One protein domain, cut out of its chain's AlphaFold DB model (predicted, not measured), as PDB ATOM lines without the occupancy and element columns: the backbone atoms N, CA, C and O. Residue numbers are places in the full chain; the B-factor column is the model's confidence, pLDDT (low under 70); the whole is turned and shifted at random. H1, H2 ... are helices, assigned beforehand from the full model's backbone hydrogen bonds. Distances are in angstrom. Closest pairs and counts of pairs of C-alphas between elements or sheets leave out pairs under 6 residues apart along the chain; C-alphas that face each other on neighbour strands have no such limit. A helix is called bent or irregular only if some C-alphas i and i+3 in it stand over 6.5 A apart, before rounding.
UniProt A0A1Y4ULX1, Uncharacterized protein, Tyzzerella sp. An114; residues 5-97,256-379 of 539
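AT A GLANCE: This is residues 5 to 97 and 256 to 379 of the 539 residues of an uncharacterized protein of Tyzzerella sp. An114 (UniProt A0A1Y4ULX1). The long helix H1 is the spine of this all-helix domain: the kinked H8 runs beside it opposite ways, H9 runs beside it the same way, and H5 crosses it at a steep tilt. H2 and H4 pack on H5, H7 packs on residues 27 to 34 of H1, and H3, H6 and H10 are short pieces; H1, H2, H4, H5, H7 and H9 form a bundle, a group of helices packed together. The printed part has 217 residues with ten named helices, H1 to H10 in order, and no named strand. It is compact, with a radius of gyration of the C-alphas of 18.3 A and spans of 56 by 41 by 32 A.

HOW THE PARTS SIT: Start at Lys 5, where H1, residues 5 to 38, begins; it is the hub, touching six helices. Its residues 29 to 33 only just touch H2, residues 50 to 64, with 3 pairs of C-alphas within 8 A, the closest Ile 29 and Ile 63 at 7.6 A. H3, residues 66 to 70, touches residues 76 to 80 of H4, residues 74 to 97; the closest C-alphas, Ile 69 and Ile 77, are 5.8 A apart. H5, residues 256 to 276, touches residues 18 to 32 of H1 at a steep tilt of 43 degrees, closest at C-alphas 269 and 25, 4.8 A. H5 touches H4 at a shallow tilt of 20 degrees, opposite ways, closest at C-alphas 274 and 81, 5.4 A. H1 and H4 are apart. H6, residues 280 to 284, only just touches residues 19 to 23 of H1, with 3 pairs within 8 A, the closest C-alphas 283 and 23 at 5.9 A. H7, residues 288 to 301, touches H1 at 33 degrees, a shallow tilt only just short of steep, closest at C-alphas 297 and 30, 6.6 A. H8, residues 307 to 346, touches H1 at a shallow tilt of 22 degrees, opposite ways, closest at C-alphas 332 and 17, 5.4 A; it is irregular, with C-alphas 312 and 315 7.3 A apart, and has a kink of 43 degrees near residue 315. H9, residues 354 to 370, touches H1 at a shallow tilt of 22 degrees, the same way, closest at C-alphas 356 and 11, 5.6 A. H10, residues 374 to 377, only just touches residues 260 to 264 of H5, with 3 pairs within 8 A, the closest C-alphas 374 and 261 at 6.0 A. Every O i to N i+4 pair is within hydrogen-bond range in H2, H3, H5, H6, H7 and H9, against 27 of 30 in H1, 19 of 20 in H4 and 30 of 36 in H8; H10 is too short for such a pair.

IN THESE COORDINATES: Find C-alpha 5 at (65.846, 95.585, 158.313); from there H1 runs 49.2 A to C-alpha 38. H4 measures 35.7 A, H5 30.5 A and H9 24.2 A. H8 runs 54.6 A to C-alpha 346 at (70.188, 86.399, 151.795), and H10 ends at C-alpha 377, (79.637, 93.309, 123.731).

THE WHOLE: The two farthest C-alphas, those of Glu 308 and Asn 351, are 59.3 A apart. Residues 98 to 255 are not printed, and C-alphas 97 and 256 across this cut are 11.3 A apart. The link from H1 to H2, 11 residues, is long. Mean pLDDT of the printed part is 92.1; look for values under 70 at residues 40 to 42.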
ATOM      1  N   LYS A   5      64.674  94.712 158.131       86.50
ATOM      2  CA  LYS A   5      65.846  95.585 158.313       86.50
ATOM      3  C   LYS A   5      66.954  95.272 157.318       86.50
ATOM      4  O   LYS A   5      67.693  96.172 156.930       86.50
ATOM      5  N   THR A   6      67.091  94.006 156.932       86.00
ATOM      6  CA  THR A   6      68.042  93.593 155.900       86.00
ATOM      7  C   THR A   6      67.619  94.145 154.544       86.00
ATOM      8  O   THR A   6      68.464  94.681 153.838       86.00
ATOM      9  N   GLU A   7      66.327  94.096 154.210       88.19
ATOM     10  CA  GLU A   7      65.817  94.691 152.968       88.19
ATOM     11  C   GLU A   7      65.973  96.216 152.933       88.19
ATOM     12  O   GLU A   7      66.447  96.754 151.938       88.19
ATOM     13  N   GLU A   8      65.631  96.925 154.012       88.38
ATOM     14  CA  GLU A   8      65.820  98.381 154.101       88.38
ATOM     15  C   GLU A   8      67.295  98.777 153.966       88.38
ATOM     16  O   GLU A   8      67.615  99.751 153.284       88.38
ATOM     17  N   ARG A   9      68.202  98.007 154.582       90.38
ATOM     18  CA  ARG A   9      69.646  98.225 154.447       90.38
ATOM     19  C   ARG A   9      70.119  97.980 153.016       90.38
ATOM     20  O   ARG A   9      70.870  98.801 152.507       90.38
ATOM     21  N   LEU A  10      69.666  96.902 152.378       89.75
ATOM     22  CA  LEU A  10      70.040  96.561 151.005       89.75
ATOM     23  C   LEU A  10      69.566  97.633 150.015       89.75
ATOM     24  O   LEU A  10      70.362  98.112 149.220       89.75
ATOM     25  N   LYS A  11      68.311  98.094 150.134       89.69
ATOM     26  CA  LYS A  11      67.793  99.226 149.342       89.69
ATOM     27  C   LYS A  11      68.657 100.469 149.501       89.69
ATOM     28  O   LYS A  11      68.953 101.138 148.522       89.69
ATOM     29  N   LYS A  12      69.036 100.792 150.741       92.56
ATOM     30  CA  LYS A  12      69.847 101.977 151.013       92.56
ATOM     31  C   LYS A  12      71.233 101.863 150.378       92.56
ATOM     32  O   LYS A  12      71.648 102.804 149.725       92.56
ATOM     33  N   ILE A  13      71.917 100.732 150.557       93.88
ATOM     34  CA  ILE A  13      73.253 100.517 149.983       93.88
ATOM     35  C   ILE A  13      73.195 100.581 148.459       93.88
ATOM     36  O   ILE A  13      73.984 101.302 147.871       93.88
ATOM     37  N   SER A  14      72.221  99.907 147.847       92.44
ATOM     38  CA  SER A  14      71.995  99.928 146.399       92.44
ATOM     39  C   SER A  14      71.738 101.351 145.881       92.44
ATOM     40  O   SER A  14      72.345 101.767 144.902       92.44
ATOM     41  N   ALA A  15      70.899 102.142 146.561       92.69
ATOM     42  CA  ALA A  15      70.651 103.535 146.183       92.69
ATOM     43  C   ALA A  15      71.887 104.433 146.370       92.69
ATOM     44  O   ALA A  15      72.189 105.246 145.500       92.69
ATOM     45  N   ASP A  16      72.609 104.277 147.485       94.50
ATOM     46  CA  ASP A  16      73.849 105.012 147.748       94.50
ATOM     47  C   ASP A  16      74.921 104.636 146.705       94.50
ATOM     48  O   ASP A  16      75.649 105.509 146.236       94.50
ATOM     49  N   TYR A  17      75.010 103.362 146.313       95.44
ATOM     50  CA  TYR A  17      75.921 102.876 145.277       95.44
ATOM     51  C   TYR A  17      75.591 103.513 143.924       95.44
ATOM     52  O   TYR A  17      76.434 104.208 143.369       95.44
ATOM     53  N   VAL A  18      74.336 103.404 143.471       95.94
ATOM     54  CA  VAL A  18      73.856 104.006 142.215       95.94
ATOM     55  C   VAL A  18      74.117 105.515 142.162       95.94
ATOM     56  O   VAL A  18      74.502 106.031 141.117       95.94
ATOM     57  N   TYR A  19      73.944 106.229 143.278       95.94
ATOM     58  CA  TYR A  19      74.271 107.653 143.346       95.94
ATOM     59  C   TYR A  19      75.772 107.920 143.170       95.94
ATOM     60  O   TYR A  19      76.143 108.798 142.395       95.94
ATOM     61  N   ASN A  20      76.639 107.180 143.873       95.94
ATOM     62  CA  ASN A  20      78.087 107.370 143.735       95.94
ATOM     63  C   ASN A  20      78.558 107.013 142.319       95.94
ATOM     64  O   ASN A  20      79.362 107.752 141.774       95.94
ATOM     65  N   GLU A  21      78.015 105.966 141.695       96.25
ATOM     66  CA  GLU A  21      78.337 105.618 140.305       96.25
ATOM     67  C   GLU A  21      77.859 106.675 139.303       96.25
ATOM     68  O   GLU A  21      78.547 106.953 138.325       96.25
ATOM     69  N   ALA A  22      76.714 107.322 139.545       97.25
ATOM     70  CA  ALA A  22      76.267 108.439 138.713       97.25
ATOM     71  C   ALA A  22      77.207 109.651 138.833       97.25
ATOM     72  O   ALA A  22      77.576 110.244 137.821       97.25
ATOM     73  N   VAL A  23      77.643 109.998 140.050       97.50
ATOM     74  CA  VAL A  23      78.651 111.053 140.261       97.50
ATOM     75  C   VAL A  23      79.995 110.655 139.642       97.50
ATOM     76  O   VAL A  23      80.622 111.470 138.976       97.50
ATOM     77  N   GLY A  24      80.415 109.401 139.808       97.06
ATOM     78  CA  GLY A  24      81.632 108.863 139.203       97.06
ATOM     79  C   GLY A  24      81.587 108.940 137.680       97.06
ATOM     80  O   GLY A  24      82.521 109.444 137.075       97.06
ATOM     81  N   SER A  25      80.464 108.557 137.067       97.94
ATOM     82  CA  SER A  25      80.233 108.651 135.618       97.94
ATOM     83  C   SER A  25      80.290 110.095 135.108       97.94
ATOM     84  O   SER A  25      80.827 110.344 134.032       97.94
ATOM     85  N   LEU A  26      79.771 111.063 135.880       98.06
ATOM     86  CA  LEU A  26      79.919 112.489 135.571       98.06
ATOM     87  C   LEU A  26      81.391 112.912 135.581       98.06
ATOM     88  O   LEU A  26      81.795 113.670 134.714       98.06
ATOM     89  N   LEU A  27      82.194 112.468 136.544       97.75
ATOM     90  CA  LEU A  27      83.602 112.870 136.621       97.75
ATOM     91  C   LEU A  27      84.465 112.156 135.570       97.75
ATOM     92  O   LEU A  27      85.284 112.805 134.927       97.75
ATOM     93  N   LEU A  28      84.227 110.865 135.324       96.81
ATOM     94  CA  LEU A  28      84.953 110.076 134.324       96.81
ATOM     95  C   LEU A  28      84.762 110.611 132.908       96.81
ATOM     96  O   LEU A  28      85.735 110.749 132.174       96.81
ATOM     97  N   ILE A  29      83.535 110.976 132.525       96.81
ATOM     98  CA  ILE A  29      83.303 111.523 131.182       96.81
ATOM     99  C   ILE A  29      83.976 112.890 130.992       96.81
ATOM    100  O   ILE A  29      84.350 113.262 129.882       96.81
ATOM    101  N   LEU A  30      84.150 113.646 132.079       96.69
ATOM    102  CA  LEU A  30      84.891 114.901 132.062       96.69
ATOM    103  C   LEU A  30      86.398 114.660 131.942       96.69
ATOM    104  O   LEU A  30      87.034 115.371 131.175       96.69
ATOM    105  N   MET A  31      86.949 113.657 132.633       95.00
ATOM    106  CA  MET A  31      88.349 113.232 132.470       95.00
ATOM    107  C   MET A  31      88.622 112.787 131.037       95.00
ATOM    108  O   MET A  31      89.478 113.364 130.374       95.00
ATOM    109  N   SER A  32      87.803 111.870 130.520       94.31
ATOM    110  CA  SER A  32      87.884 111.382 129.142       94.31
ATOM    111  C   SER A  32      87.863 112.528 128.119       94.31
ATOM    112  O   SER A  32      88.683 112.571 127.204       94.31
ATOM    113  N   ALA A  33      86.985 113.521 128.305       92.88
ATOM    114  CA  ALA A  33      86.906 114.684 127.421       92.88
ATOM    115  C   ALA A  33      88.164 115.573 127.440       92.88
ATOM    116  O   ALA A  33      88.430 116.268 126.456       92.88
ATOM    117  N   ILE A  34      88.904 115.588 128.552       91.38
ATOM    118  CA  ILE A  34      90.139 116.356 128.711       91.38
ATOM    119  C   ILE A  34      91.345 115.573 128.176       91.38
ATOM    120  O   ILE A  34      92.121 116.138 127.408       91.38
ATOM    121  N   GLU A  35      91.445 114.274 128.463       87.75
ATOM    122  CA  GLU A  35      92.443 113.359 127.877       87.75
ATOM    123  C   GLU A  35      92.390 113.360 126.342       87.75
ATOM    124  O   GLU A  35      93.415 113.387 125.657       87.75
ATOM    125  N   ASP A  36      91.182 113.430 125.779       84.44
ATOM    126  CA  ASP A  36      90.953 113.528 124.338       84.44
ATOM    127  C   ASP A  36      91.635 114.742 123.680       84.44
ATOM    128  O   ASP A  36      91.871 114.735 122.469       84.44
ATOM    129  N   MET A  37      91.936 115.793 124.449       79.00
ATOM    130  CA  MET A  37      92.664 116.968 123.962       79.00
ATOM    131  C   MET A  37      94.182 116.819 124.031       79.00
ATOM    132  O   MET A  37      94.887 117.489 123.274       79.00
ATOM    133  N   GLU A  38      94.684 116.000 124.955       75.81
ATOM    134  CA  GLU A  38      96.113 115.682 125.081       75.81
ATOM    135  C   GLU A  38      96.557 114.688 124.014       75.81
ATOM    136  O   GLU A  38      97.735 114.641 123.650       75.81
ATOM    137  N   ARG A  39      95.601 113.905 123.508       75.56
ATOM    138  CA  ARG A  39      95.827 112.892 122.489       75.56
ATOM    139  C   ARG A  39      96.471 113.512 121.244       75.56
ATOM    140  O   ARG A  39      95.939 114.441 120.637       75.56
ATOM    141  N   ASP A  40      97.626 112.975 120.847       69.12
ATOM    142  CA  ASP A  40      98.321 113.402 119.629       69.12
ATOM    143  C   ASP A  40      97.406 113.166 118.417       69.12
ATOM    144  O   ASP A  40      96.925 112.052 118.202       69.12
ATOM    145  N   GLU A  41      97.206 114.197 117.587       63.38
ATOM    146  CA  GLU A  41      96.457 114.099 116.324       63.38
ATOM    147  C   GLU A  41      96.985 112.974 115.406       63.38
ATOM    148  O   GLU A  41      96.277 112.534 114.502       63.38
ATOM    149  N   ASN A  42      98.216 112.496 115.632       66.06
ATOM    150  CA  ASN A  42      98.868 111.427 114.877       66.06
ATOM    151  C   ASN A  42      98.907 110.069 115.599       66.06
ATOM    152  O   ASN A  42      99.598 109.163 115.126       66.06
ATOM    153  N   GLU A  43      98.225 109.901 116.737       82.62
ATOM    154  CA  GLU A  43      98.284 108.652 117.503       82.62
ATOM    155  C   GLU A  43      97.778 107.451 116.688       82.62
ATOM    156  O   GLU A  43      98.439 106.407 116.650       82.62
ATOM    157  N   ILE A  44      96.651 107.625 115.990       89.12
ATOM    158  CA  ILE A  44      96.145 106.683 114.990       89.12
ATOM    159  C   ILE A  44      96.606 107.185 113.612       89.12
ATOM    160  O   ILE A  44      96.125 108.219 113.148       89.12
ATOM    161  N   PRO A  45      97.493 106.463 112.902       90.50
ATOM    162  CA  PRO A  45      98.094 106.911 111.645       90.50
ATOM    163  C   PRO A  45      97.154 106.766 110.432       90.50
ATOM    164  O   PRO A  45      97.620 106.644 109.300       90.50
ATOM    165  N   TYR A  46      95.837 106.750 110.652       91.44
ATOM    166  CA  TYR A  46      94.812 106.563 109.629       91.44
ATOM    167  C   TYR A  46      93.722 107.627 109.742       91.44
ATOM    168  O   TYR A  46      93.389 108.088 110.830       91.44
ATOM    169  N   GLU A  47      93.104 107.962 108.610       92.00
ATOM    170  CA  GLU A  47      91.934 108.838 108.593       92.00
ATOM    171  C   GLU A  47      90.748 108.185 109.326       92.00
ATOM    172  O   GLU A  47      90.308 107.086 108.974       92.00
ATOM    173  N   ILE A  48      90.209 108.878 110.334       93.75
ATOM    174  CA  ILE A  48      89.027 108.428 111.074       93.75
ATOM    175  C   ILE A  48      87.774 108.627 110.212       93.75
ATOM    176  O   ILE A  48      87.455 109.731 109.776       93.75
ATOM    177  N   HIS A  49      87.039 107.542 109.976       96.38
ATOM    178  CA  HIS A  49      85.833 107.552 109.146       96.38
ATOM    179  C   HIS A  49      84.717 108.441 109.738       96.38
ATOM    180  O   HIS A  49      84.504 108.456 110.950       96.38
ATOM    181  N   SER A  50      83.922 109.099 108.880       96.50
ATOM    182  CA  SER A  50      82.854 110.033 109.289       96.50
ATOM    183  C   SER A  50      81.858 109.445 110.290       96.50
ATOM    184  O   SER A  50      81.558 110.098 111.273       96.50
ATOM    185  N   ASP A  51      81.395 108.207 110.092       96.81
ATOM    186  CA  ASP A  51      80.503 107.521 111.046       96.81
ATOM    187  C   ASP A  51      81.069 107.462 112.483       96.81
ATOM    188  O   ASP A  51      80.307 107.478 113.441       96.81
ATOM    189  N   ILE A  52      82.397 107.379 112.641       96.88
ATOM    190  CA  ILE A  52      83.061 107.362 113.955       96.88
ATOM    191  C   ILE A  52      83.124 108.786 114.521       96.88
ATOM    192  O   ILE A  52      82.842 108.997 115.699       96.88
ATOM    193  N   ILE A  53      83.436 109.768 113.670       95.50
ATOM    194  CA  ILE A  53      83.423 111.192 114.034       95.50
ATOM    195  C   ILE A  53      82.020 111.618 114.484       95.50
ATOM    196  O   ILE A  53      81.890 112.281 115.502       95.50
ATOM    197  N   GLU A  54      80.967 111.183 113.787       97.19
ATOM    198  CA  GLU A  54      79.573 111.472 114.147       97.19
ATOM    199  C   GLU A  54      79.211 110.938 115.542       97.19
ATOM    200  O   GLU A  54      78.497 111.608 116.287       97.19
ATOM    201  N   ILE A  55      79.728 109.763 115.925       97.88
ATOM    202  CA  ILE A  55      79.554 109.212 117.278       97.88
ATOM    203  C   ILE A  55      80.282 110.080 118.306       97.88
ATOM    204  O   ILE A  55      79.674 110.468 119.303       97.88
ATOM    205  N   LYS A  56      81.547 110.430 118.049       95.56
ATOM    206  CA  LYS A  56      82.344 111.286 118.942       95.56
ATOM    207  C   LYS A  56      81.721 112.673 119.125       95.56
ATOM    208  O   LYS A  56      81.588 113.155 120.248       95.56
ATOM    209  N   ASP A  57      81.254 113.284 118.040       95.50
ATOM    210  CA  ASP A  57      80.526 114.553 118.070       95.50
ATOM    211  C   ASP A  57      79.209 114.430 118.850       95.50
ATOM    212  O   ASP A  57      78.831 115.352 119.578       95.50
ATOM    213  N   GLY A  58      78.519 113.291 118.732       97.00
ATOM    214  CA  GLY A  58      77.330 112.965 119.519       97.00
ATOM    215  C   GLY A  58      77.620 112.900 121.020       97.00
ATOM    216  O   GLY A  58      76.925 113.545 121.803       97.00
ATOM    217  N   ILE A  59      78.682 112.200 121.424       97.56
ATOM    218  CA  ILE A  59      79.138 112.135 122.823       97.56
ATOM    219  C   ILE A  59      79.428 113.546 123.344       97.56
ATOM    220  O   ILE A  59      78.835 113.981 124.332       97.56
ATOM    221  N   LYS A  60      80.248 114.316 122.616       96.69
ATOM    222  CA  LYS A  60      80.575 115.707 122.960       96.69
ATOM    223  C   LYS A  60      79.327 116.584 123.087       96.69
ATOM    224  O   LYS A  60      79.240 117.413 123.993       96.69
ATOM    225  N   HIS A  61      78.348 116.407 122.200       97.06
ATOM    226  CA  HIS A  61      77.078 117.125 122.260       97.06
ATOM    227  C   HIS A  61      76.326 116.867 123.566       97.06
ATOM    228  O   HIS A  61      75.787 117.804 124.158       97.06
ATOM    229  N   TYR A  62      76.285 115.606 123.999       98.12
ATOM    230  CA  TYR A  62      75.620 115.206 125.232       98.12
ATOM    231  C   TYR A  62      76.347 115.702 126.477       98.12
ATOM    232  O   TYR A  62      75.672 116.176 127.386       98.12
ATOM    233  N   ILE A  63      77.683 115.687 126.487       97.69
ATOM    234  CA  ILE A  63      78.488 116.249 127.582       97.69
ATOM    235  C   ILE A  63      78.167 117.734 127.765       97.69
ATOM    236  O   ILE A  63      77.778 118.148 128.849       97.69
ATOM    237  N   VAL A  64      78.234 118.535 126.697       97.69
ATOM    238  CA  VAL A  64      78.007 119.993 126.775       97.69
ATOM    239  C   VAL A  64      76.578 120.347 127.208       97.69
ATOM    240  O   VAL A  64      76.343 121.399 127.801       97.69
ATOM    241  N   LYS A  65      75.599 119.492 126.897       97.31
ATOM    242  CA  LYS A  65      74.184 119.700 127.242       97.31
ATOM    243  C   LYS A  65      73.733 118.950 128.488       97.31
ATOM    244  O   LYS A  65      72.532 118.919 128.762       97.31
ATOM    245  N   LEU A  66      74.650 118.321 129.212       97.38
ATOM    246  CA  LEU A  66      74.308 117.388 130.273       97.38
ATOM    247  C   LEU A  66      73.433 118.049 131.342       97.38
ATOM    248  O   LEU A  66      72.380 117.517 131.683       97.38
ATOM    249  N   GLU A  67      73.811 119.245 131.793       97.19
ATOM    250  CA  GLU A  67      73.034 120.022 132.765       97.19
ATOM    251  C   GLU A  67      71.601 120.310 132.280       97.19
ATOM    252  O   GLU A  67      70.637 120.030 132.997       97.19
ATOM    253  N   ASP A  68      71.444 120.811 131.050       97.00
ATOM    254  CA  ASP A  68      70.135 121.115 130.456       97.00
ATOM    255  C   ASP A  68      69.248 119.865 130.350       97.00
ATOM    256  O   ASP A  68      68.027 119.937 130.522       97.00
ATOM    257  N   ILE A  69      69.850 118.714 130.034       97.12
ATOM    258  CA  ILE A  69      69.138 117.443 129.893       97.12
ATOM    259  C   ILE A  69      68.695 116.929 131.260       97.12
ATOM    260  O   ILE A  69      67.514 116.624 131.426       97.12
ATOM    261  N   LEU A  70      69.604 116.859 132.237       96.81
ATOM    262  CA  LEU A  70      69.319 116.322 133.572       96.81
ATOM    263  C   LEU A  70      68.330 117.193 134.357       96.81
ATOM    264  O   LEU A  70      67.504 116.672 135.104       96.81
ATOM    265  N   ASN A  71      68.361 118.511 134.150       96.25
ATOM    266  CA  ASN A  71      67.384 119.442 134.722       96.25
ATOM    267  C   ASN A  71      66.093 119.556 133.881       96.25
ATOM    268  O   ASN A  71      65.164 120.286 134.248       96.25
ATOM    269  N   GLY A  72      66.030 118.854 132.747       92.56
ATOM    270  CA  GLY A  72      64.894 118.814 131.837       92.56
ATOM    271  C   GLY A  72      63.716 117.984 132.354       92.56
ATOM    272  O   GLY A  72      63.673 117.504 133.487       92.56
ATOM    273  N   ASP A  73      62.700 117.814 131.504       92.81
ATOM    274  CA  ASP A  73      61.590 116.922 131.830       92.81
ATOM    275  C   ASP A  73      61.936 115.444 131.569       92.81
ATOM    276  O   ASP A  73      62.885 115.091 130.868       92.81
ATOM    277  N   LYS A  74      61.124 114.545 132.138       91.69
ATOM    278  CA  LYS A  74      61.342 113.096 132.024       91.69
ATOM    279  C   LYS A  74      61.234 112.567 130.595       91.69
ATOM    280  O   LYS A  74      61.777 111.502 130.316       91.69
ATOM    281  N   GLU A  75      60.493 113.242 129.716       93.88
ATOM    282  CA  GLU A  75      60.394 112.823 128.315       93.88
ATOM    283  C   GLU A  75      61.689 113.157 127.575       93.88
ATOM    284  O   GLU A  75      62.162 112.339 126.788       93.88
ATOM    285  N   PHE A  76      62.298 114.304 127.887       93.25
ATOM    286  CA  PHE A  76      63.573 114.728 127.330       93.25
ATOM    287  C   PHE A  76      64.735 113.843 127.793       93.25
ATOM    288  O   PHE A  76      65.471 113.341 126.948       93.25
ATOM    289  N   ILE A  77      64.837 113.549 129.097       95.69
ATOM    290  CA  ILE A  77      65.848 112.613 129.631       95.69
ATOM    291  C   ILE A  77      65.708 111.238 128.972       95.69
ATOM    292  O   ILE A  77      66.692 110.650 128.527       95.69
ATOM    293  N   LYS A  78      64.472 110.733 128.857       96.12
ATOM    294  CA  LYS A  78      64.217 109.439 128.222       96.12
ATOM    295  C   LYS A  78      64.616 109.428 126.745       96.12
ATOM    296  O   LYS A  78      65.183 108.442 126.292       96.12
ATOM    297  N   ALA A  79      64.318 110.492 126.001       96.75
ATOM    298  CA  ALA A  79      64.716 110.590 124.600       96.75
ATOM    299  C   ALA A  79      66.245 110.579 124.443       96.75
ATOM    300  O   ALA A  79      66.748 109.902 123.553       96.75
ATOM    301  N   SER A  80      66.974 111.268 125.328       97.62
ATOM    302  CA  SER A  80      68.442 111.238 125.361       97.62
ATOM    303  C   SER A  80      68.991 109.854 125.715       97.62
ATOM    304  O   SER A  80      69.925 109.390 125.073       97.62
ATOM    305  N   LEU A  81      68.380 109.158 126.681       97.88
ATOM    306  CA  LEU A  81      68.738 107.777 127.020       97.88
ATOM    307  C   LEU A  81      68.546 106.825 125.829       97.88
ATOM    308  O   LEU A  81      69.437 106.030 125.531       97.88
ATOM    309  N   ASP A  82      67.390 106.898 125.163       97.88
ATOM    310  CA  ASP A  82      67.079 106.056 124.004       97.88
ATOM    311  C   ASP A  82      68.086 106.306 122.858       97.88
ATOM    312  O   ASP A  82      68.550 105.348 122.240       97.88
ATOM    313  N   ASP A  83      68.487 107.564 122.626       98.00
ATOM    314  CA  ASP A  83      69.498 107.910 121.617       98.00
ATOM    315  C   ASP A  83      70.896 107.389 121.994       98.00
ATOM    316  O   ASP A  83      71.540 106.727 121.183       98.00
ATOM    317  N   CYS A  84      71.346 107.557 123.245       98.12
ATOM    318  CA  CYS A  84      72.626 106.999 123.700       98.12
ATOM    319  C   CYS A  84      72.675 105.466 123.601       98.12
ATOM    320  O   CYS A  84      73.709 104.908 123.235       98.12
ATOM    321  N   LEU A  85      71.563 104.768 123.861       97.06
ATOM    322  CA  LEU A  85      71.469 103.318 123.653       97.06
ATOM    323  C   LEU A  85      71.601 102.930 122.171       97.06
ATOM    324  O   LEU A  85      72.142 101.866 121.856       97.06
ATOM    325  N   ASP A  86      71.117 103.761 121.251       97.00
ATOM    326  CA  ASP A  86      71.270 103.542 119.812       97.00
ATOM    327  C   ASP A  86      72.681 103.905 119.315       97.00
ATOM    328  O   ASP A  86      73.234 103.190 118.468       97.00
ATOM    329  N   ILE A  87      73.320 104.922 119.902       97.75
ATOM    330  CA  ILE A  87      74.747 105.218 119.705       97.75
ATOM    331  C   ILE A  87      75.599 104.037 120.201       97.75
ATOM    332  O   ILE A  87      76.452 103.563 119.446       97.75
ATOM    333  N   LYS A  88      75.310 103.467 121.385       96.88
ATOM    334  CA  LYS A  88      75.990 102.268 121.924       96.88
ATOM    335  C   LYS A  88      75.936 101.089 120.945       96.88
ATOM    336  O   LYS A  88      76.951 100.472 120.631       96.88
ATOM    337  N   LYS A  89      74.759 100.786 120.390       94.88
ATOM    338  CA  LYS A  89      74.625  99.723 119.371       94.88
ATOM    339  C   LYS A  89      75.422 100.037 118.105       94.88
ATOM    340  O   LYS A  89      75.934  99.127 117.451       94.88
ATOM    341  N   SER A  90      75.489 101.313 117.730       95.56
ATOM    342  CA  SER A  90      76.199 101.761 116.536       95.56
ATOM    343  C   SER A  90      77.709 101.601 116.695       95.56
ATOM    344  O   SER A  90      78.324 100.997 115.817       95.56
ATOM    345  N   ILE A  91      78.290 102.033 117.822       96.75
ATOM    346  CA  ILE A  91      79.726 101.866 118.085       96.75
ATOM    347  C   ILE A  91      80.124 100.387 118.139       96.75
ATOM    348  O   ILE A  91      81.070 100.009 117.454       96.75
ATOM    349  N   VAL A  92      79.349  99.523 118.812       94.81
ATOM    350  CA  VAL A  92      79.616  98.070 118.858       94.81
ATOM    351  C   VAL A  92      79.619  97.469 117.448       94.81
ATOM    352  O   VAL A  92      80.514  96.711 117.078       94.81
ATOM    353  N   LYS A  93      78.667  97.861 116.592       92.50
ATOM    354  CA  LYS A  93      78.602  97.387 115.200       92.50
ATOM    355  C   LYS A  93      79.785  97.857 114.346       92.50
ATOM    356  O   LYS A  93      80.194  97.151 113.418       92.50
ATOM    357  N   ILE A  94      80.304  99.058 114.595       95.44
ATOM    358  CA  ILE A  94      81.534  99.530 113.950       95.44
ATOM    359  C   ILE A  94      82.715  98.708 114.470       95.44
ATOM    360  O   ILE A  94      83.463  98.167 113.653       95.44
ATOM    361  N   TYR A  95      82.811  98.536 115.790       95.69
ATOM    362  CA  TYR A  95      83.876  97.810 116.474       95.69
ATOM    363  C   TYR A  95      83.995  96.342 116.043       95.69
ATOM    364  O   TYR A  95      85.104  95.842 115.882       95.69
ATOM    365  N   GLU A  96      82.891  95.679 115.672       92.69
ATOM    366  CA  GLU A  96      82.943  94.353 115.032       92.69
ATOM    367  C   GLU A  96      83.906  94.296 113.821       92.69
ATOM    368  O   GLU A  96      84.431  93.234 113.492       92.69
ATOM    369  N   ASN A  97      84.112  95.406 113.100       93.12
ATOM    370  CA  ASN A  97      85.073  95.459 111.994       93.12
ATOM    371  C   ASN A  97      86.514  95.596 112.484       93.12
ATOM    372  O   ASN A  97      87.404  95.045 111.842       93.12
ATOM    373  N   ILE A 256      93.636 101.966 118.202       96.12
ATOM    374  CA  ILE A 256      92.274 102.032 117.656       96.12
ATOM    375  C   ILE A 256      91.288 101.424 118.656       96.12
ATOM    376  O   ILE A 256      90.222 101.989 118.864       96.12
ATOM    377  N   GLU A 257      91.611 100.289 119.270       96.25
ATOM    378  CA  GLU A 257      90.782  99.674 120.306       96.25
ATOM    379  C   GLU A 257      90.580 100.597 121.508       96.25
ATOM    380  O   GLU A 257      89.429 100.860 121.846       96.25
ATOM    381  N   ASP A 258      91.649 101.180 122.051       94.81
ATOM    382  CA  ASP A 258      91.606 102.132 123.165       94.81
ATOM    383  C   ASP A 258      90.711 103.333 122.836       94.81
ATOM    384  O   ASP A 258      89.888 103.763 123.643       94.81
ATOM    385  N   TYR A 259      90.802 103.848 121.605       94.75
ATOM    386  CA  TYR A 259      89.938 104.926 121.121       94.75
ATOM    387  C   TYR A 259      88.450 104.536 121.116       94.75
ATOM    388  O   TYR A 259      87.580 105.337 121.461       94.75
ATOM    389  N   PHE A 260      88.131 103.297 120.733       96.50
ATOM    390  CA  PHE A 260      86.762 102.783 120.765       96.50
ATOM    391  C   PHE A 260      86.278 102.465 122.183       96.50
ATOM    392  O   PHE A 260      85.113 102.730 122.481       96.50
ATOM    393  N   ALA A 261      87.148 101.931 123.041       96.06
ATOM    394  CA  ALA A 261      86.858 101.650 124.442       96.06
ATOM    395  C   ALA A 261      86.536 102.942 125.204       96.06
ATOM    396  O   ALA A 261      85.519 103.004 125.893       96.06
ATOM    397  N   GLN A 262      87.307 104.011 124.983       95.38
ATOM    398  CA  GLN A 262      87.035 105.331 125.555       95.38
ATOM    399  C   GLN A 262      85.644 105.850 125.157       95.38
ATOM    400  O   GLN A 262      84.808 106.107 126.022       95.38
ATOM    401  N   MET A 263      85.340 105.912 123.852       97.06
ATOM    402  CA  MET A 263      84.016 106.347 123.383       97.06
ATOM    403  C   MET A 263      82.887 105.469 123.947       97.06
ATOM    404  O   MET A 263      81.801 105.960 124.252       97.06
ATOM    405  N   PHE A 264      83.115 104.162 124.070       97.94
ATOM    406  CA  PHE A 264      82.147 103.231 124.641       97.94
ATOM    407  C   PHE A 264      81.883 103.506 126.129       97.94
ATOM    408  O   PHE A 264      80.720 103.533 126.542       97.94
ATOM    409  N   ASN A 265      82.932 103.779 126.903       97.62
ATOM    410  CA  ASN A 265      82.844 104.140 128.318       97.62
ATOM    411  C   ASN A 265      82.131 105.484 128.521       97.62
ATOM    412  O   ASN A 265      81.279 105.599 129.408       97.62
ATOM    413  N   ASP A 266      82.375 106.466 127.652       98.12
ATOM    414  CA  ASP A 266      81.653 107.742 127.666       98.12
ATOM    415  C   ASP A 266      80.157 107.542 127.405       98.12
ATOM    416  O   ASP A 266      79.304 108.074 128.120       98.12
ATOM    417  N   ILE A 267      79.809 106.726 126.403       98.44
ATOM    418  CA  ILE A 267      78.413 106.392 126.097       98.44
ATOM    419  C   ILE A 267      77.756 105.677 127.283       98.44
ATOM    420  O   ILE A 267      76.621 106.006 127.637       98.44
ATOM    421  N   ASN A 268      78.441 104.722 127.917       98.19
ATOM    422  CA  ASN A 268      77.926 104.031 129.100       98.19
ATOM    423  C   ASN A 268      77.723 104.997 130.278       98.19
ATOM    424  O   ASN A 268      76.686 104.929 130.940       98.19
ATOM    425  N   SER A 269      78.643 105.939 130.488       98.38
ATOM    426  CA  SER A 269      78.525 106.988 131.507       98.38
ATOM    427  C   SER A 269      77.302 107.878 131.262       98.38
ATOM    428  O   SER A 269      76.502 108.105 132.172       98.38
ATOM    429  N   LEU A 270      77.072 108.307 130.015       98.50
ATOM    430  CA  LEU A 270      75.860 109.041 129.625       98.50
ATOM    431  C   LEU A 270      74.585 108.220 129.860       98.50
ATOM    432  O   LEU A 270      73.599 108.739 130.385       98.50
ATOM    433  N   ILE A 271      74.600 106.929 129.515       98.50
ATOM    434  CA  ILE A 271      73.478 106.015 129.767       98.50
ATOM    435  C   ILE A 271      73.173 105.944 131.266       98.50
ATOM    436  O   ILE A 271      72.004 106.036 131.635       98.50
ATOM    437  N   ILE A 272      74.184 105.821 132.133       98.25
ATOM    438  CA  ILE A 272      74.006 105.808 133.594       98.25
ATOM    439  C   ILE A 272      73.372 107.123 134.066       98.25
ATOM    440  O   ILE A 272      72.356 107.104 134.771       98.25
ATOM    441  N   LEU A 273      73.917 108.264 133.641       97.94
ATOM    442  CA  LEU A 273      73.426 109.592 134.020       97.94
ATOM    443  C   LEU A 273      71.954 109.790 133.623       97.94
ATOM    444  O   LEU A 273      71.136 110.204 134.444       97.94
ATOM    445  N   PHE A 274      71.572 109.410 132.402       97.88
ATOM    446  CA  PHE A 274      70.186 109.539 131.941       97.88
ATOM    447  C   PHE A 274      69.248 108.477 132.530       97.88
ATOM    448  O   PHE A 274      68.070 108.749 132.765       97.88
ATOM    449  N   TYR A 275      69.748 107.274 132.812       96.94
ATOM    450  CA  TYR A 275      68.962 106.196 133.411       96.94
ATOM    451  C   TYR A 275      68.596 106.486 134.871       96.94
ATOM    452  O   TYR A 275      67.436 106.325 135.259       96.94
ATOM    453  N   THR A 276      69.557 106.952 135.675       94.12
ATOM    454  CA  THR A 276      69.339 107.235 137.106       94.12
ATOM    455  C   THR A 276      68.372 108.394 137.350       94.12
ATOM    456  O   THR A 276      67.692 108.414 138.376       94.12
ATOM    457  N   SER A 277      68.225 109.301 136.375       88.62
ATOM    458  CA  SER A 277      67.314 110.453 136.432       88.62
ATOM    459  C   SER A 277      67.591 111.423 137.593       88.62
ATOM    460  O   SER A 277      66.666 112.115 138.026       88.62
ATOM    461  N   TYR A 278      68.826 111.466 138.104       95.50
ATOM    462  CA  TYR A 278      69.257 112.538 138.999       95.50
ATOM    463  C   TYR A 278      69.355 113.849 138.220       95.50
ATOM    464  O   TYR A 278      69.821 113.880 137.083       95.50
ATOM    465  N   THR A 279      68.918 114.937 138.838       96.56
ATOM    466  CA  THR A 279      69.146 116.288 138.317       96.56
ATOM    467  C   THR A 279      70.616 116.674 138.464       96.56
ATOM    468  O   THR A 279      71.336 116.127 139.302       96.56
ATOM    469  N   PHE A 280      71.072 117.646 137.674       96.62
ATOM    470  CA  PHE A 280      72.449 118.131 137.781       96.62
ATOM    471  C   PHE A 280      72.730 118.728 139.170       96.62
ATOM    472  O   PHE A 280      73.783 118.482 139.760       96.62
ATOM    473  N   ASP A 281      71.746 119.430 139.737       95.38
ATOM    474  CA  ASP A 281      71.823 119.967 141.098       95.38
ATOM    475  C   ASP A 281      71.994 118.843 142.138       95.38
ATOM    476  O   ASP A 281      72.838 118.953 143.020       95.38
ATOM    477  N   GLU A 282      71.263 117.727 142.026       96.12
ATOM    478  CA  GLU A 282      71.396 116.580 142.949       96.12
ATOM    479  C   GLU A 282      72.773 115.893 142.859       96.12
ATOM    480  O   GLU A 282      73.293 115.394 143.862       96.12
ATOM    481  N   LEU A 283      73.385 115.857 141.672       96.19
ATOM    482  CA  LEU A 283      74.724 115.285 141.489       96.19
ATOM    483  C   LEU A 283      75.827 116.185 142.063       96.19
ATOM    484  O   LEU A 283      76.860 115.685 142.505       96.19
ATOM    485  N   THR A 284      75.606 117.501 142.097       95.12
ATOM    486  CA  THR A 284      76.637 118.497 142.437       95.12
ATOM    487  C   THR A 284      76.434 119.175 143.797       95.12
ATOM    488  O   THR A 284      77.374 119.754 144.337       95.12
ATOM    489  N   GLU A 285      75.259 119.059 144.430       90.94
ATOM    490  CA  GLU A 285      74.934 119.763 145.686       90.94
ATOM    491  C   GLU A 285      75.867 119.416 146.855       90.94
ATOM    492  O   GLU A 285      76.100 120.238 147.745       90.94
ATOM    493  N   ASN A 286      76.403 118.194 146.859       87.06
ATOM    494  CA  ASN A 286      77.265 117.696 147.926       87.06
ATOM    495  C   ASN A 286      78.707 118.205 147.802       87.06
ATOM    496  O   ASN A 286      79.413 118.272 148.810       87.06
ATOM    497  N   ASN A 287      79.136 118.575 146.591       91.56
ATOM    498  CA  ASN A 287      80.447 119.152 146.337       91.56
ATOM    499  C   ASN A 287      80.390 120.121 145.146       91.56
ATOM    500  O   ASN A 287      80.363 119.707 143.989       91.56
ATOM    501  N   PHE A 288      80.442 121.422 145.447       88.00
ATOM    502  CA  PHE A 288      80.402 122.491 144.444       88.00
ATOM    503  C   PHE A 288      81.517 122.388 143.397       88.00
ATOM    504  O   PHE A 288      81.339 122.864 142.279       88.00
ATOM    505  N   GLU A 289      82.633 121.735 143.732       94.12
ATOM    506  CA  GLU A 289      83.718 121.502 142.784       94.12
ATOM    507  C   GLU A 289      83.253 120.724 141.545       94.12
ATOM    508  O   GLU A 289      83.728 121.014 140.455       94.12
ATOM    509  N   TYR A 290      82.284 119.811 141.662       96.00
ATOM    510  CA  TYR A 290      81.806 119.027 140.516       96.00
ATOM    511  C   TYR A 290      81.152 119.904 139.444       96.00
ATOM    512  O   TYR A 290      81.388 119.705 138.254       96.00
ATOM    513  N   SER A 291      80.374 120.908 139.859       96.50
ATOM    514  CA  SER A 291      79.786 121.872 138.923       96.50
ATOM    515  C   SER A 291      80.862 122.754 138.294       96.50
ATOM    516  O   SER A 291      80.847 122.950 137.079       96.50
ATOM    517  N   ASP A 292      81.821 123.242 139.089       95.81
ATOM    518  CA  ASP A 292      82.924 124.065 138.582       95.81
ATOM    519  C   ASP A 292      83.769 123.298 137.548       95.81
ATOM    520  O   ASP A 292      84.132 123.852 136.508       95.81
ATOM    521  N   LEU A 293      84.058 122.017 137.804       96.56
ATOM    522  CA  LEU A 293      84.778 121.134 136.885       96.56
ATOM    523  C   LEU A 293      83.992 120.929 135.587       96.56
ATOM    524  O   LEU A 293      84.535 121.171 134.511       96.56
ATOM    525  N   TYR A 294      82.704 120.584 135.682       97.56
ATOM    526  CA  TYR A 294      81.824 120.432 134.520       97.56
ATOM    527  C   TYR A 294      81.823 121.675 133.620       97.56
ATOM    528  O   TYR A 294      82.026 121.567 132.409       97.56
ATOM    529  N   HIS A 295      81.639 122.863 134.199       96.25
ATOM    530  CA  HIS A 295      81.609 124.103 133.426       96.25
ATOM    531  C   HIS A 295      82.964 124.431 132.803       96.25
ATOM    532  O   HIS A 295      83.003 124.842 131.647       96.25
ATOM    533  N   SER A 296      84.063 124.182 133.521       94.75
ATOM    534  CA  SER A 296      85.421 124.386 132.999       94.75
ATOM    535  C   SER A 296      85.673 123.523 131.756       94.75
ATOM    536  O   SER A 296      86.153 124.015 130.737       94.75
ATOM    537  N   VAL A 297      85.289 122.246 131.808       95.06
ATOM    538  CA  VAL A 297      85.394 121.325 130.667       95.06
ATOM    539  C   VAL A 297      84.468 121.763 129.530       95.06
ATOM    540  O   VAL A 297      84.870 121.758 128.369       95.06
ATOM    541  N   CYS A 298      83.244 122.208 129.830       95.56
ATOM    542  CA  CYS A 298      82.322 122.708 128.809       95.56
ATOM    543  C   CYS A 298      82.870 123.935 128.072       95.56
ATOM    544  O   CYS A 298      82.811 123.961 126.846       95.56
ATOM    545  N   GLU A 299      83.432 124.920 128.783       93.56
ATOM    546  CA  GLU A 299      84.051 126.117 128.186       93.56
ATOM    547  C   GLU A 299      85.189 125.756 127.221       93.56
ATOM    548  O   GLU A 299      85.383 126.395 126.183       93.56
ATOM    549  N   ILE A 300      85.943 124.710 127.550       91.75
ATOM    550  CA  ILE A 300      86.988 124.161 126.692       91.75
ATOM    551  C   ILE A 300      86.374 123.478 125.460       91.75
ATOM    552  O   ILE A 300      86.723 123.804 124.323       91.75
ATOM    553  N   LEU A 301      85.407 122.577 125.656       91.38
ATOM    554  CA  LEU A 301      84.769 121.819 124.577       91.38
ATOM    555  C   LEU A 301      84.035 122.715 123.568       91.38
ATOM    556  O   LEU A 301      84.020 122.404 122.370       91.38
ATOM    557  N   THR A 302      83.431 123.818 124.017       91.62
ATOM    558  CA  THR A 302      82.739 124.790 123.155       91.62
ATOM    559  C   THR A 302      83.687 125.778 122.471       91.62
ATOM    560  O   THR A 302      83.262 126.487 121.554       91.62
ATOM    561  N   GLY A 303      84.968 125.799 122.857       88.38
ATOM    562  CA  GLY A 303      85.971 126.736 122.349       88.38
ATOM    563  C   GLY A 303      85.824 128.156 122.902       88.38
ATOM    564  O   GLY A 303      86.296 129.109 122.278       88.38
ATOM    565  N   GLU A 304      85.140 128.320 124.039       89.50
ATOM    566  CA  GLU A 304      85.107 129.582 124.787       89.50
ATOM    567  C   GLU A 304      86.464 129.874 125.435       89.50
ATOM    568  O   GLU A 304      86.889 131.033 125.476       89.50
ATOM    569  N   THR A 305      87.179 128.822 125.844       84.75
ATOM    570  CA  THR A 305      88.608 128.879 126.162       84.75
ATOM    571  C   THR A 305      89.427 128.665 124.888       84.75
ATOM    572  O   THR A 305      89.176 127.733 124.124       84.75
ATOM    573  N   ASP A 306      90.410 129.532 124.625       85.81
ATOM    574  CA  ASP A 306      91.285 129.365 123.464       85.81
ATOM    575  C   ASP A 306      92.210 128.145 123.622       85.81
ATOM    576  O   ASP A 306      92.569 127.764 124.733       85.81
ATOM    577  N   SER A 307      92.611 127.536 122.504       80.94
ATOM    578  CA  SER A 307      93.329 126.253 122.496       80.94
ATOM    579  C   SER A 307      94.671 126.267 123.243       80.94
ATOM    580  O   SER A 307      95.005 125.267 123.870       80.94
ATOM    581  N   GLU A 308      95.426 127.372 123.223       83.06
ATOM    582  CA  GLU A 308      96.711 127.459 123.941       83.06
ATOM    583  C   GLU A 308      96.475 127.498 125.455       83.06
ATOM    584  O   GLU A 308      97.143 126.804 126.222       83.06
ATOM    585  N   THR A 309      95.471 128.269 125.873       83.00
ATOM    586  CA  THR A 309      95.038 128.350 127.265       83.00
ATOM    587  C   THR A 309      94.440 127.028 127.755       83.00
ATOM    588  O   THR A 309      94.784 126.588 128.848       83.00
ATOM    589  N   ALA A 310      93.593 126.367 126.957       83.25
ATOM    590  CA  ALA A 310      92.989 125.080 127.302       83.25
ATOM    591  C   ALA A 310      94.063 124.014 127.567       83.25
ATOM    592  O   ALA A 310      94.063 123.408 128.637       83.25
ATOM    593  N   LEU A 311      95.033 123.875 126.654       81.69
ATOM    594  CA  LEU A 311      96.156 122.942 126.801       81.69
ATOM    595  C   LEU A 311      96.980 123.224 128.064       81.69
ATOM    596  O   LEU A 311      97.319 122.308 128.802       81.69
ATOM    597  N   ALA A 312      97.249 124.496 128.378       84.69
ATOM    598  CA  ALA A 312      98.003 124.861 129.578       84.69
ATOM    599  C   ALA A 312      97.281 124.531 130.900       84.69
ATOM    600  O   ALA A 312      97.930 124.460 131.945       84.69
ATOM    601  N   PHE A 313      95.956 124.370 130.872       84.94
ATOM    602  CA  PHE A 313      95.147 124.023 132.042       84.94
ATOM    603  C   PHE A 313      94.820 122.535 132.152       84.94
ATOM    604  O   PHE A 313      94.285 122.131 133.180       84.94
ATOM    605  N   THR A 314      95.143 121.742 131.133       85.62
ATOM    606  CA  THR A 314      94.697 120.351 131.001       85.62
ATOM    607  C   THR A 314      95.259 119.479 132.133       85.62
ATOM    608  O   THR A 314      94.462 118.968 132.914       85.62
ATOM    609  N   ASP A 315      96.578 119.496 132.372       87.06
ATOM    610  CA  ASP A 315      97.218 118.806 133.512       87.06
ATOM    611  C   ASP A 315      96.572 119.156 134.868       87.06
ATOM    612  O   ASP A 315      96.277 118.296 135.693       87.06
ATOM    613  N   THR A 316      96.336 120.452 135.114       90.81
ATOM    614  CA  THR A 316      95.757 120.923 136.386       90.81
ATOM    615  C   THR A 316      94.292 120.518 136.522       90.81
ATOM    616  O   THR A 316      93.816 120.265 137.627       90.81
ATOM    617  N   LEU A 317      93.547 120.514 135.419       91.62
ATOM    618  CA  LEU A 317      92.148 120.119 135.408       91.62
ATOM    619  C   LEU A 317      92.010 118.606 135.607       91.62
ATOM    620  O   LEU A 317      91.169 118.202 136.409       91.62
ATOM    621  N   ASN A 318      92.878 117.811 134.977       91.88
ATOM    622  CA  ASN A 318      92.989 116.367 135.182       91.88
ATOM    623  C   ASN A 318      93.304 116.032 136.643       91.88
ATOM    624  O   ASN A 318      92.526 115.325 137.277       91.88
ATOM    625  N   GLU A 319      94.331 116.648 137.242       93.75
ATOM    626  CA  GLU A 319      94.664 116.430 138.660       93.75
ATOM    627  C   GLU A 319      93.471 116.751 139.584       93.75
ATOM    628  O   GLU A 319      93.216 116.067 140.579       93.75
ATOM    629  N   ARG A 320      92.695 117.798 139.277       95.62
ATOM    630  CA  ARG A 320      91.497 118.134 140.064       95.62
ATOM    631  C   ARG A 320      90.362 117.132 139.872       95.62
ATOM    632  O   ARG A 320      89.667 116.841 140.844       95.62
ATOM    633  N   LEU A 321      90.162 116.631 138.656       95.50
ATOM    634  CA  LEU A 321      89.171 115.598 138.366       95.50
ATOM    635  C   LEU A 321      89.516 114.287 139.082       95.50
ATOM    636  O   LEU A 321      88.648 113.738 139.754       95.50
ATOM    637  N   GLU A 322      90.777 113.851 139.044       94.94
ATOM    638  CA  GLU A 322      91.261 112.669 139.772       94.94
ATOM    639  C   GLU A 322      91.026 112.802 141.283       94.94
ATOM    640  O   GLU A 322      90.406 111.942 141.909       94.94
ATOM    641  N   ASN A 323      91.426 113.935 141.873       96.00
ATOM    642  CA  ASN A 323      91.214 114.208 143.298       96.00
ATOM    643  C   ASN A 323      89.726 114.243 143.692       96.00
ATOM    644  O   ASN A 323      89.377 113.933 144.835       96.00
ATOM    645  N   ALA A 324      88.849 114.650 142.773       96.06
ATOM    646  CA  ALA A 324      87.403 114.643 142.966       96.06
ATOM    647  C   ALA A 324      86.800 113.236 142.809       96.06
ATOM    648  O   ALA A 324      85.828 112.910 143.497       96.06
ATOM    649  N   PHE A 325      87.365 112.416 141.922       95.56
ATOM    650  CA  PHE A 325      86.888 111.079 141.586       95.56
ATOM    651  C   PHE A 325      87.296 110.022 142.621       95.56
ATOM    652  O   PHE A 325      86.447 109.228 143.033       95.56
ATOM    653  N   GLU A 326      88.538 110.053 143.112       95.56
ATOM    654  CA  GLU A 326      89.095 109.039 144.023       95.56
ATOM    655  C   GLU A 326      88.187 108.738 145.243       95.56
ATOM    656  O   GLU A 326      87.842 107.578 145.492       95.56
ATOM    657  N   PRO A 327      87.655 109.741 145.977       95.88
ATOM    658  CA  PRO A 327      86.790 109.469 147.127       95.88
ATOM    659  C   PRO A 327      85.433 108.856 146.746       95.88
ATOM    660  O   PRO A 327      84.765 108.249 147.594       95.88
ATOM    661  N   ILE A 328      84.979 109.064 145.506       95.50
ATOM    662  CA  ILE A 328      83.711 108.539 144.993       95.50
ATOM    663  C   ILE A 328      83.851 107.051 144.688       95.50
ATOM    664  O   ILE A 328      83.012 106.269 145.151       95.50
ATOM    665  N   ILE A 329      84.922 106.655 143.996       92.62
ATOM    666  CA  ILE A 329      85.171 105.251 143.664       92.62
ATOM    667  C   ILE A 329      85.490 104.424 144.916       92.62
ATOM    668  O   ILE A 329      84.904 103.357 145.108       92.62
ATOM    669  N   ASP A 330      86.272 104.961 145.859       95.56
ATOM    670  CA  ASP A 330      86.513 104.339 147.169       95.56
ATOM    671  C   ASP A 330      85.205 104.020 147.901       95.56
ATOM    672  O   ASP A 330      85.001 102.942 148.477       95.56
ATOM    673  N   LYS A 331      84.270 104.973 147.869       95.44
ATOM    674  CA  LYS A 331      82.969 104.825 148.510       95.44
ATOM    675  C   LYS A 331      82.079 103.829 147.769       95.44
ATOM    676  O   LYS A 331      81.394 103.050 148.436       95.44
ATOM    677  N   ALA A 332      82.071 103.834 146.437       93.38
ATOM    678  CA  ALA A 332      81.342 102.853 145.633       93.38
ATOM    679  C   ALA A 332      81.856 101.425 145.895       93.38
ATOM    680  O   ALA A 332      81.062 100.527 146.188       93.38
ATOM    681  N   ASN A 333      83.178 101.240 145.948       93.06
ATOM    682  CA  ASN A 333      83.830  99.970 146.271       93.06
ATOM    683  C   ASN A 333      83.481  99.480 147.683       93.06
ATOM    684  O   ASN A 333      83.101  98.320 147.873       93.06
ATOM    685  N   ALA A 334      83.518 100.368 148.682       96.12
ATOM    686  CA  ALA A 334      83.124 100.031 150.049       96.12
ATOM    687  C   ALA A 334      81.647  99.602 150.150       96.12
ATOM    688  O   ALA A 334      81.327  98.638 150.854       96.12
ATOM    689  N   LEU A 335      80.748 100.289 149.434       94.69
ATOM    690  CA  LEU A 335      79.326  99.940 149.362       94.69
ATOM    691  C   LEU A 335      79.120  98.585 148.680       94.69
ATOM    692  O   LEU A 335      78.396  97.745 149.212       94.69
ATOM    693  N   SER A 336      79.814  98.343 147.569       90.81
ATOM    694  CA  SER A 336      79.791  97.078 146.834       90.81
ATOM    695  C   SER A 336      80.222  95.898 147.716       90.81
ATOM    696  O   SER A 336      79.512  94.895 147.836       90.81
ATOM    697  N   ALA A 337      81.330  96.047 148.447       92.31
ATOM    698  CA  ALA A 337      81.810  95.032 149.382       92.31
ATOM    699  C   ALA A 337      80.830  94.781 150.547       92.31
ATOM    700  O   ALA A 337      80.744  93.666 151.075       92.31
ATOM    701  N   GLU A 338      80.099  95.805 150.995       93.44
ATOM    702  CA  GLU A 338      79.052  95.654 152.008       93.44
ATOM    703  C   GLU A 338      77.819  94.928 151.453       93.44
ATOM    704  O   GLU A 338      77.279  94.040 152.121       93.44
ATOM    705  N   GLU A 339      77.393  95.282 150.242       90.06
ATOM    706  CA  GLU A 339      76.250  94.697 149.550       90.06
ATOM    707  C   GLU A 339      76.440  93.198 149.315       90.06
ATOM    708  O   GLU A 339      75.585  92.404 149.718       90.06
ATOM    709  N   LEU A 340      77.600  92.795 148.783       87.75
ATOM    710  CA  LEU A 340      77.953  91.390 148.551       87.75
ATOM    711  C   LEU A 340      77.825  90.552 149.832       87.75
ATOM    712  O   LEU A 340      77.144  89.524 149.846       87.75
ATOM    713  N   LYS A 341      78.345  91.048 150.963       89.25
ATOM    714  CA  LYS A 341      78.243  90.380 152.278       89.25
ATOM    715  C   LYS A 341      76.805  90.208 152.768       89.25
ATOM    716  O   LYS A 341      76.547  89.382 153.653       89.25
ATOM    717  N   ILE A 342      75.874  91.042 152.308       86.75
ATOM    718  CA  ILE A 342      74.451  90.931 152.636       86.75
ATOM    719  C   ILE A 342      73.776  89.957 151.673       86.75
ATOM    720  O   ILE A 342      73.053  89.075 152.139       86.75
ATOM    721  N   ILE A 343      74.043  90.073 150.371       84.62
ATOM    722  CA  ILE A 343      73.495  89.196 149.329       84.62
ATOM    723  C   ILE A 343      73.855  87.730 149.607       84.62
ATOM    724  O   ILE A 343      72.962  86.881 149.616       84.62
ATOM    725  N   GLU A 344      75.109  87.436 149.962       85.25
ATOM    726  CA  GLU A 344      75.560  86.090 150.347       85.25
ATOM    727  C   GLU A 344      74.744  85.494 151.504       85.25
ATOM    728  O   GLU A 344      74.442  84.300 151.530       85.25
ATOM    729  N   LYS A 345      74.341  86.327 152.470       84.50
ATOM    730  CA  LYS A 345      73.526  85.896 153.619       84.50
ATOM    731  C   LYS A 345      72.058  85.714 153.260       84.50
ATOM    732  O   LYS A 345      71.369  84.928 153.909       84.50
ATOM    733  N   VAL A 346      71.567  86.477 152.285       80.62
ATOM    734  CA  VAL A 346      70.188  86.399 151.795       80.62
ATOM    735  C   VAL A 346      69.993  85.142 150.942       80.62
ATOM    736  O   VAL A 346      68.957  84.486 151.060       80.62
ATOM    737  N   GLY A 347      70.982  84.783 150.120       72.62
ATOM    738  CA  GLY A 347      71.056  83.541 149.346       72.62
ATOM    739  C   GLY A 347      70.066  83.405 148.178       72.62
ATOM    740  O   GLY A 347      70.360  82.698 147.222       72.62
ATOM    741  N   SER A 348      68.895  84.053 148.221       74.81
ATOM    742  CA  SER A 348      67.911  84.043 147.130       74.81
ATOM    743  C   SER A 348      67.111  85.344 147.056       74.81
ATOM    744  O   SER A 348      66.506  85.777 148.041       74.81
ATOM    745  N   PHE A 349      67.043  85.914 145.851       75.12
ATOM    746  CA  PHE A 349      66.285  87.131 145.547       75.12
ATOM    747  C   PHE A 349      64.765  86.910 145.457       75.12
ATOM    748  O   PHE A 349      64.006  87.864 145.602       75.12
ATOM    749  N   GLU A 350      64.291  85.666 145.304       75.50
ATOM    750  CA  GLU A 350      62.855  85.335 145.174       75.50
ATOM    751  C   GLU A 350      62.025  85.710 146.414       75.50
ATOM    752  O   GLU A 350      60.797  85.773 146.369       75.50
ATOM    753  N   ASN A 351      62.695  85.915 147.549       77.25
ATOM    754  CA  ASN A 351      62.073  86.202 148.837       77.25
ATOM    755  C   ASN A 351      62.098  87.686 149.225       77.25
ATOM    756  O   ASN A 351      61.713  87.990 150.361       77.25
ATOM    757  N   LEU A 352      62.583  88.558 148.337       83.31
ATOM    758  CA  LEU A 352      62.639  90.004 148.535       83.31
ATOM    759  C   LEU A 352      61.322  90.672 148.134       83.31
ATOM    760  O   LEU A 352      60.582  90.163 147.293       83.31
ATOM    761  N   SER A 353      61.034  91.839 148.709       86.50
ATOM    762  CA  SER A 353      59.939  92.674 148.211       86.50
ATOM    763  C   SER A 353      60.221  93.207 146.801       86.50
ATOM    764  O   SER A 353      61.369  93.479 146.446       86.50
ATOM    765  N   ASP A 354      59.158  93.435 146.021       85.88
ATOM    766  CA  ASP A 354      59.238  93.988 144.658       85.88
ATOM    767  C   ASP A 354      60.051  95.290 144.586       85.88
ATOM    768  O   ASP A 354      60.726  95.563 143.598       85.88
ATOM    769  N   GLU A 355      59.974  96.120 145.625       86.00
ATOM    770  CA  GLU A 355      60.717  97.377 145.705       86.00
ATOM    771  C   GLU A 355      62.219  97.136 145.917       86.00
ATOM    772  O   GLU A 355      63.033  97.783 145.263       86.00
ATOM    773  N   THR A 356      62.596  96.178 146.772       85.62
ATOM    774  CA  THR A 356      64.004  95.792 146.958       85.62
ATOM    775  C   THR A 356      64.561  95.190 145.676       85.62
ATOM    776  O   THR A 356      65.641  95.575 145.240       85.62
ATOM    777  N   ALA A 357      63.799  94.303 145.033       84.75
ATOM    778  CA  ALA A 357      64.184  93.705 143.761       84.75
ATOM    779  C   ALA A 357      64.416  94.773 142.680       84.75
ATOM    780  O   ALA A 357      65.405  94.705 141.962       84.75
ATOM    781  N   LYS A 358      63.554  95.797 142.591       87.19
ATOM    782  CA  LYS A 358      63.745  96.926 141.662       87.19
ATOM    783  C   LYS A 358      65.012  97.730 141.935       87.19
ATOM    784  O   LYS A 358      65.676  98.103 140.975       87.19
ATOM    785  N   SER A 359      65.344  97.970 143.203       87.12
ATOM    786  CA  SER A 359      66.592  98.650 143.575       87.12
ATOM    787  C   SER A 359      67.807  97.861 143.089       87.12
ATOM    788  O   SER A 359      68.631  98.402 142.364       87.12
ATOM    789  N   ILE A 360      67.854  96.558 143.387       86.00
ATOM    790  CA  ILE A 360      68.957  95.675 142.973       86.00
ATOM    791  C   ILE A 360      69.042  95.565 141.448       86.00
ATOM    792  O   ILE A 360      70.129  95.555 140.892       86.00
ATOM    793  N   MET A 361      67.908  95.500 140.741       86.81
ATOM    794  CA  MET A 361      67.921  95.500 139.272       86.81
ATOM    795  C   MET A 361      68.499  96.803 138.709       86.81
ATOM    796  O   MET A 361      69.219  96.763 137.718       86.81
ATOM    797  N   SER A 362      68.194  97.945 139.334       90.19
ATOM    798  CA  SER A 362      68.762  99.238 138.946       90.19
ATOM    799  C   SER A 362      70.270  99.286 139.176       90.19
ATOM    800  O   SER A 362      71.001  99.712 138.292       90.19
ATOM    801  N   ASP A 363      70.719  98.820 140.337       91.25
ATOM    802  CA  ASP A 363      72.133  98.659 140.672       91.25
ATOM    803  C   ASP A 363      72.853  97.728 139.679       91.25
ATOM    804  O   ASP A 363      73.815  98.131 139.033       91.25
ATOM    805  N   SER A 364      72.319  96.530 139.436       90.38
ATOM    806  CA  SER A 364      72.878  95.577 138.470       90.38
ATOM    807  C   SER A 364      72.979  96.148 137.054       90.38
ATOM    808  O   SER A 364      73.932  95.825 136.346       90.38
ATOM    809  N   PHE A 365      72.014  96.971 136.629       93.56
ATOM    810  CA  PHE A 365      72.093  97.663 135.344       93.56
ATOM    811  C   PHE A 365      73.248  98.669 135.328       93.56
ATOM    812  O   PHE A 365      74.057  98.637 134.403       93.56
ATOM    813  N   VAL A 366      73.363  99.510 136.362       95.25
ATOM    814  CA  VAL A 366      74.457 100.488 136.484       95.25
ATOM    815  C   VAL A 366      75.812  99.784 136.479       95.25
ATOM    816  O   VAL A 366      76.658 100.146 135.672       95.25
ATOM    817  N   ARG A 367      75.979  98.705 137.253       93.19
ATOM    818  CA  ARG A 367      77.194  97.870 137.244       93.19
ATOM    819  C   ARG A 367      77.535  97.343 135.856       93.19
ATOM    820  O   ARG A 367      78.686  97.407 135.448       93.19
ATOM    821  N   SER A 368      76.540  96.831 135.129       92.50
ATOM    822  CA  SER A 368      76.763  96.286 133.784       92.50
ATOM    823  C   SER A 368      77.181  97.340 132.759       92.50
ATOM    824  O   SER A 368      77.873  97.009 131.804       92.50
ATOM    825  N   MET A 369      76.758  98.595 132.938       94.62
ATOM    826  CA  MET A 369      77.202  99.704 132.091       94.62
ATOM    827  C   MET A 369      78.581 100.204 132.525       94.62
ATOM    828  O   MET A 369      79.420 100.454 131.672       94.62
ATOM    829  N   TYR A 370      78.814 100.325 133.831       93.50
ATOM    830  CA  TYR A 370      80.044 100.883 134.386       93.50
ATOM    831  C   TYR A 370      81.265  99.991 134.129       93.50
ATOM    832  O   TYR A 370      82.297 100.478 133.696       93.50
ATOM    833  N   TYR A 371      81.124  98.678 134.331       92.06
ATOM    834  CA  TYR A 371      82.189  97.692 134.100       92.06
ATOM    835  C   TYR A 371      82.085  96.997 132.736       92.06
ATOM    836  O   TYR A 371      82.670  95.935 132.537       92.06
ATOM    837  N   GLY A 372      81.259  97.519 131.826       90.81
ATOM    838  CA  GLY A 372      81.093  96.921 130.506       90.81
ATOM    839  C   GLY A 372      82.343  97.116 129.651       90.81
ATOM    840  O   GLY A 372      82.877  98.217 129.602       90.81
ATOM    841  N   ASP A 373      82.740  96.078 128.917       92.56
ATOM    842  CA  ASP A 373      83.846  96.116 127.955       92.56
ATOM    843  C   ASP A 373      83.307  95.974 126.520       92.56
ATOM    844  O   ASP A 373      82.434  95.145 126.238       92.56
ATOM    845  N   ILE A 374      83.818  96.782 125.589       93.88
ATOM    846  CA  ILE A 374      83.400  96.738 124.183       93.88
ATOM    847  C   ILE A 374      83.741  95.398 123.501       93.88
ATOM    848  O   ILE A 374      82.989  94.943 122.629       93.88
ATOM    849  N   ASN A 375      84.825  94.736 123.915       90.88
ATOM    850  CA  ASN A 375      85.194  93.395 123.472       90.88
ATOM    851  C   ASN A 375      84.179  92.348 123.915       90.88
ATOM    852  O   ASN A 375      83.909  91.412 123.167       90.88
ATOM    853  N   ASP A 376      83.570  92.501 125.086       90.06
ATOM    854  CA  ASP A 376      82.554  91.559 125.551       90.06
ATOM    855  C   ASP A 376      81.228  91.755 124.805       90.06
ATOM    856  O   ASP A 376      80.530  90.785 124.491       90.06
ATOM    857  N   GLU A 377      80.890  92.992 124.431       88.81
ATOM    858  CA  GLU A 377      79.637  93.309 123.731       88.81
ATOM    859  C   GLU A 377      79.521  92.647 122.350       88.81
ATOM    860  O   GLU A 377      78.417  92.300 121.922       88.81
ATOM    861  N   ILE A 378      80.635  92.398 121.647       87.06
ATOM    862  CA  ILE A 378      80.594  91.670 120.363       87.06
ATOM    863  C   ILE A 378      80.235  90.180 120.529       87.06
ATOM    864  O   ILE A 378      79.837  89.525 119.556       87.06
ATOM    865  N   PHE A 379      80.346  89.649 121.751       83.69
ATOM    866  CA  PHE A 379      79.949  88.287 122.121       83.69
ATOM    867  C   PHE A 379      78.654  88.251 122.947       83.69
ATOM    868  O   PHE A 379      78.018  87.198 123.042       83.69
TER     869      PHE A 379